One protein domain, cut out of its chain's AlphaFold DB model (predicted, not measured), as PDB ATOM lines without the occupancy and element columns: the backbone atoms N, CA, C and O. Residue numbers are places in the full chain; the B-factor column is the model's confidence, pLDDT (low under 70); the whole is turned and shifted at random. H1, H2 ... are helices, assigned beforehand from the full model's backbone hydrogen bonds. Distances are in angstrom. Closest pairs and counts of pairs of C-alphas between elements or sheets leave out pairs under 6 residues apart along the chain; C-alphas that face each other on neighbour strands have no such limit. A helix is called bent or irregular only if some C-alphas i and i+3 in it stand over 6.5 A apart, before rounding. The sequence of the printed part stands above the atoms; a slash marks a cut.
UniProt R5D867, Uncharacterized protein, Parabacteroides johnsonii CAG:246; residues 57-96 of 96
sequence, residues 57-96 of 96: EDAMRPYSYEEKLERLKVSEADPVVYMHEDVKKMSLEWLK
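This is residues 57 to 96 of the 96 residues of an uncharacterized protein of Parabacteroides johnsonii CAG:246 (UniProt R5D867). Look first at H2, the longest helix: it makes the base of a flat, wide-open U, with H3 as one side and the small helix H1 at the far end of the other side, reached through residues 61 to 64. The middle of the U is empty, and no helix packs on another. The printed part has 40 residues with three named helices, H1, H2 and H3 in that order, and no named strand; its class is all helix. It is only just extended, close to loose, with a radius of gyration of the C-alphas of 13.7 A, and its C-alphas span 34 by 29 by 11 A along their three main axes.

Start at H2, residues 65 to 77, whose centre lies at (45.396, 17.124, 26.623). Going on along the chain, a short link of 6 residues leads to H3, residues 84 to 94, and these two helices are apart, with no C-alpha of the one within 8 A of the other. Going back from Tyr 65, a tight link of 4 residues leads to H1, residues 57 to 60, which is apart from H2 by the same test. H1 and H3 are apart too. Residues 57 to 62, 64 to 70 and 72 to 96 stand free, with no C-alpha 8 or more residues away along the chain within 10 A. On the backbone of H2 and H3, look from each O to the N four residues on: every such pair inside these helices is within hydrogen-bond range. H1 is too short for such a pair, but its one pair of O of residue i and N of residue i+3 is within range.

Find C-alpha 65 at (39.291, 10.894, 23.052); from there the 13 residues of H2 run to C-alpha 77 at (52.629, 21.972, 29.875), 18.6 A away. Next find C-alpha 84 at (43.391, 21.360, 46.031), where the 11 residues of H3 begin; they end at C-alpha 94, 15.6 A from it. Then turn back to the first printed residue, Glu 57, with its C-alpha at (25.266, 22.722, 24.201): H1 has 4 residues and ends at Met 60. No helix is bent or irregular.

The two C-alphas farthest apart are those of Glu 66 and Lys 96, at 36.3 A. From the first printed C-alpha, of Glu 57, to the last, of Lys 96, it is 27.4 A. Residue 96 is the chain's last residue, and the printed part has no cut and no long link. Look in the B-factor column for the model's confidence: the mean pLDDT of the printed part is 75.6, and it is 86 for H1, 80 for H2 and 72 for H3. It is under 70 at 13 residues: 75 to 76, 78 to 84, 91 and 94 to 96.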
ATOM      1  N   GLU A  57      25.208  24.041  24.835       89.06
ATOM      2  CA  GLU A  57      25.266  22.722  24.201       89.06
ATOM      3  C   GLU A  57      26.705  22.236  24.004       89.06
ATOM      4  O   GLU A  57      27.013  21.089  24.347       89.06
ATOM      5  N   ASP A  58      27.603  23.103  23.530       87.12
ATOM      6  CA  ASP A  58      29.021  22.773  23.379       87.12
ATOM      7  C   ASP A  58      29.671  22.458  24.735       87.12
ATOM      8  O   ASP A  58      30.373  21.455  24.879       87.12
ATOM      9  N   ALA A  59      29.345  23.230  25.778       83.12
ATOM     10  CA  ALA A  59      29.836  22.979  27.132       83.12
ATOM     11  C   ALA A  59      29.304  21.668  27.745       83.12
ATOM     12  O   ALA A  59      29.981  21.053  28.574       83.12
ATOM     13  N   MET A  60      28.102  21.229  27.359       86.06
ATOM     14  CA  MET A  60      27.508  19.964  27.811       86.06
ATOM     15  C   MET A  60      27.984  18.748  27.008       86.06
ATOM     16  O   MET A  60      27.786  17.607  27.446       86.06
ATOM     17  N   ARG A  61      28.610  18.949  25.843       90.69
ATOM     18  CA  ARG A  61      29.075  17.855  24.990       90.69
ATOM     19  C   ARG A  61      30.212  17.080  25.675       90.69
ATOM     20  O   ARG A  61      31.220  17.661  26.080       90.69
ATOM     21  N   PRO A  62      30.127  15.739  25.762       87.44
ATOM     22  CA  PRO A  62      31.238  14.934  26.251       87.44
ATOM     23  C   PRO A  62      32.458  15.069  25.336       87.44
ATOM     24  O   PRO A  62      32.351  14.870  24.126       87.44
ATOM     25  N   TYR A  63      33.633  15.315  25.917       85.31
ATOM     26  CA  TYR A  63      34.878  15.343  25.150       85.31
ATOM     27  C   TYR A  63      35.156  14.011  24.452       85.31
ATOM     28  O   TYR A  63      35.076  12.931  25.060       85.31
ATOM     29  N   SER A  64      35.575  14.105  23.195       88.81
ATOM     30  CA  SER A  64      36.166  13.006  22.441       88.81
ATOM     31  C   SER A  64      37.512  12.578  23.036       88.81
ATOM     32  O   SER A  64      38.105  13.248  23.884       88.81
ATOM     33  N   TYR A  65      38.001  11.416  22.605       84.75
ATOM     34  CA  TYR A  65      39.291  10.894  23.052       84.75
ATOM     35  C   TYR A  65      40.462  11.819  22.674       84.75
ATOM     36  O   TYR A  65      41.353  12.046  23.487       84.75
ATOM     37  N   GLU A  66      40.421  12.398  21.475       88.38
ATOM     38  CA  GLU A  66      41.446  13.315  20.971       88.38
ATOM     39  C   GLU A  66      41.458  14.640  21.749       88.38
ATOM     40  O   GLU A  66      42.510  15.067  22.223       88.38
ATOM     41  N   GLU A  67      40.285  15.228  22.014       86.19
ATOM     42  CA  GLU A  67      40.159  16.451  22.828       86.19
ATOM     43  C   GLU A  67      40.646  16.237  24.271       86.19
ATOM     44  O   GLU A  67      41.252  17.129  24.868       86.19
ATOM     45  N   LYS A  68      40.425  15.046  24.845       85.75
ATOM     46  CA  LYS A  68      40.960  14.691  26.172       85.75
ATOM     47  C   LYS A  68      42.486  14.622  26.174       85.75
ATOM     48  O   LYS A  68      43.100  15.094  27.128       85.75
ATOM     49  N   LEU A  69      43.089  14.046  25.132       85.88
ATOM     50  CA  LEU A  69      44.545  13.961  25.003       85.88
ATOM     51  C   LEU A  69      45.181  15.342  24.848       85.88
ATOM     52  O   LEU A  69      46.178  15.620  25.508       85.88
ATOM     53  N   GLU A  70      44.595  16.218  24.035       83.06
ATOM     54  CA  GLU A  70      45.090  17.590  23.888       83.06
ATOM     55  C   GLU A  70      44.991  18.375  25.199       83.06
ATOM     56  O   GLU A  70      45.959  19.008  25.618       83.06
ATOM     57  N   ARG A  71      43.880  18.252  25.935       78.62
ATOM     58  CA  ARG A  71      43.761  18.864  27.269       78.62
ATOM     59  C   ARG A  71      44.786  18.329  28.264       78.62
ATOM     60  O   ARG A  71      45.277  19.096  29.088       78.62
ATOM     61  N   LEU A  72      45.116  17.041  28.193       78.31
ATOM     62  CA  LEU A  72      46.129  16.442  29.057       78.31
ATOM     63  C   LEU A  72      47.523  17.006  28.752       78.31
ATOM     64  O   LEU A  72      48.223  17.394  29.679       78.31
ATOM     65  N   LYS A  73      47.885  17.143  27.469       80.25
ATOM     66  CA  LYS A  73      49.150  17.772  27.051       80.25
ATOM     67  C   LYS A  73      49.243  19.230  27.499       80.25
ATOM     68  O   LYS A  73      50.290  19.658  27.970       80.25
ATOM     69  N   VAL A  74      48.151  19.986  27.370       77.81
ATOM     70  CA  VAL A  74      48.079  21.380  27.838       77.81
ATOM     71  C   VAL A  74      48.230  21.451  29.356       77.81
ATOM     72  O   VAL A  74      48.971  22.293  29.844       77.81
ATOM     73  N   SER A  75      47.586  20.547  30.098       68.75
ATOM     74  CA  SER A  75      47.717  20.469  31.557       68.75
ATOM     75  C   SER A  75      49.115  20.052  32.012       68.75
ATOM     76  O   SER A  75      49.536  20.456  33.087       68.75
ATOM     77  N   GLU A  76      49.819  19.228  31.240       67.94
ATOM     78  CA  GLU A  76      51.194  18.812  31.536       67.94
ATOM     79  C   GLU A  76      52.210  19.916  31.191       67.94
ATOM     80  O   GLU A  76      53.260  20.020  31.821       67.94
ATOM     81  N   ALA A  77      51.873  20.773  30.221       71.50
ATOM     82  CA  ALA A  77      52.629  21.972  29.875       71.50
ATOM     83  C   ALA A  77      52.301  23.187  30.764       71.50
ATOM     84  O   ALA A  77      53.009  24.193  30.687       71.50
ATOM     85  N   ASP A  78      51.249  23.116  31.588       63.91
ATOM     86  CA  ASP A  78      50.910  24.157  32.554       63.91
ATOM     87  C   ASP A  78      51.900  24.087  33.736       63.91
ATOM     88  O   ASP A  78      51.918  23.099  34.474       63.91
ATOM     89  N   PRO A  79      52.755  25.108  33.944       61.72
ATOM     90  CA  PRO A  79      53.704  25.118  35.054       61.72
ATOM     91  C   PRO A  79      53.009  25.255  36.418       61.72
ATOM     92  O   PRO A  79      53.660  25.107  37.455       61.72
ATOM     93  N   VAL A  80      51.710  25.577  36.435       63.59
ATOM     94  CA  VAL A  80      50.937  25.815  37.649       63.59
ATOM     95  C   VAL A  80      50.192  24.542  38.045       63.59
ATOM     96  O   VAL A  80      49.063  24.280  37.637       63.59
ATOM     97  N   VAL A  81      50.813  23.754  38.923       60.06
ATOM     98  CA  VAL A  81      50.100  22.713  39.671       60.06
ATOM     99  C   VAL A  81      49.207  23.408  40.697       60.06
ATOM    100  O   VAL A  81      49.684  23.863  41.735       60.06
ATOM    101  N   TYR A  82      47.910  23.507  40.416       62.62
ATOM    102  CA  TYR A  82      46.949  24.007  41.396       62.62
ATOM    103  C   TYR A  82      46.767  22.969  42.500       62.62
ATOM    104  O   TYR A  82      46.241  21.876  42.266       62.62
ATOM    105  N   MET A  83      47.174  23.303  43.724       69.94
ATOM    106  CA  MET A  83      46.874  22.447  44.864       69.94
ATOM    107  C   MET A  83      45.373  22.511  45.145       69.94
ATOM    108  O   MET A  83      44.709  23.521  44.903       69.94
ATOM    109  N   HIS A  84      44.818  21.431  45.695       64.94
ATOM    110  CA  HIS A  84      43.391  21.360  46.031       64.94
ATOM    111  C   HIS A  84      42.930  22.552  46.899       64.94
ATOM    112  O   HIS A  84      41.790  23.004  46.800       64.94
ATOM    113  N   GLU A  85      43.820  23.093  47.735       70.38
ATOM    114  CA  GLU A  85      43.543  24.283  48.542       70.38
ATOM    115  C   GLU A  85      43.416  25.571  47.717       70.38
ATOM    116  O   GLU A  85      42.544  26.387  48.019       70.38
ATOM    117  N   ASP A  86      44.198  25.727  46.649       73.69
ATOM    118  CA  ASP A  86      44.154  26.901  45.771       73.69
ATOM    119  C   ASP A  86      42.836  26.943  44.992       73.69
ATOM    120  O   ASP A  86      42.144  27.962  44.980       73.69
ATOM    121  N   VAL A  87      42.410  25.798  44.450       72.81
ATOM    122  CA  VAL A  87      41.114  25.655  43.762       72.81
ATOM    123  C   VAL A  87      39.952  25.921  44.725       72.81
ATOM    124  O   VAL A  87      38.977  26.604  44.391       72.81
ATOM    125  N   LYS A  88      40.061  25.436  45.967       74.88
ATOM    126  CA  LYS A  88      39.061  25.686  47.013       74.88
ATOM    127  C   LYS A  88      38.991  27.168  47.386       74.88
ATOM    128  O   LYS A  88      37.907  27.693  47.617       74.88
ATOM    129  N   LYS A  89      40.127  27.862  47.423       79.50
ATOM    130  CA  LYS A  89      40.177  29.294  47.719       79.50
ATOM    131  C   LYS A  89      39.586  30.131  46.582       79.50
ATOM    132  O   LYS A  89      38.748  30.985  46.848       79.50
ATOM    133  N   MET A  90      39.946  29.832  45.333       76.31
ATOM    134  CA  MET A  90      39.410  30.527  44.155       76.31
ATOM    135  C   MET A  90      37.893  30.334  44.018       76.31
ATOM    136  O   MET A  90      37.167  31.295  43.775       76.31
ATOM    137  N   SER A  91      37.387  29.121  44.261       69.31
ATOM    138  CA  SER A  91      35.940  28.853  44.225       69.31
ATOM    139  C   SER A  91      35.167  29.571  45.339       69.31
ATOM    140  O   SER A  91      34.059  30.051  45.106       69.31
ATOM    141  N   LEU A  92      35.754  29.720  46.532       76.00
ATOM    142  CA  LEU A  92      35.171  30.519  47.617       76.00
ATOM    143  C   LEU A  92      35.170  32.024  47.320       76.00
ATOM    144  O   LEU A  92      34.279  32.733  47.787       76.00
ATOM    145  N   GLU A  93      36.154  32.523  46.573       72.00
ATOM    146  CA  GLU A  93      36.196  33.920  46.130       72.00
ATOM    147  C   GLU A  93      35.152  34.215  45.046       72.00
ATOM    148  O   GLU A  93      34.587  35.303  45.045       72.00
ATOM    149  N   TRP A  94      34.827  33.243  44.189       61.50
ATOM    150  CA  TRP A  94      33.766  33.365  43.175       61.50
ATOM    151  C   TRP A  94      32.342  33.321  43.751       61.50
ATOM    152  O   TRP A  94      31.401  33.760  43.097       61.50
ATOM    153  N   LEU A  95      32.176  32.800  44.969       65.19
ATOM    154  CA  LEU A  95      30.893  32.730  45.681       65.19
ATOM    155  C   LEU A  95      30.586  33.978  46.535       65.19
ATOM    156  O   LEU A  95      29.564  33.995  47.225       65.19
ATOM    157  N   LYS A  96      31.455  34.996  46.524       50.84
ATOM    158  CA  LYS A  96      31.245  36.288  47.202       50.84
ATOM    159  C   LYS A  96      30.689  37.347  46.258       50.84
ATOM    160  O   LYS A  96      29.859  38.147  46.745       50.84
TER     161      LYS A  96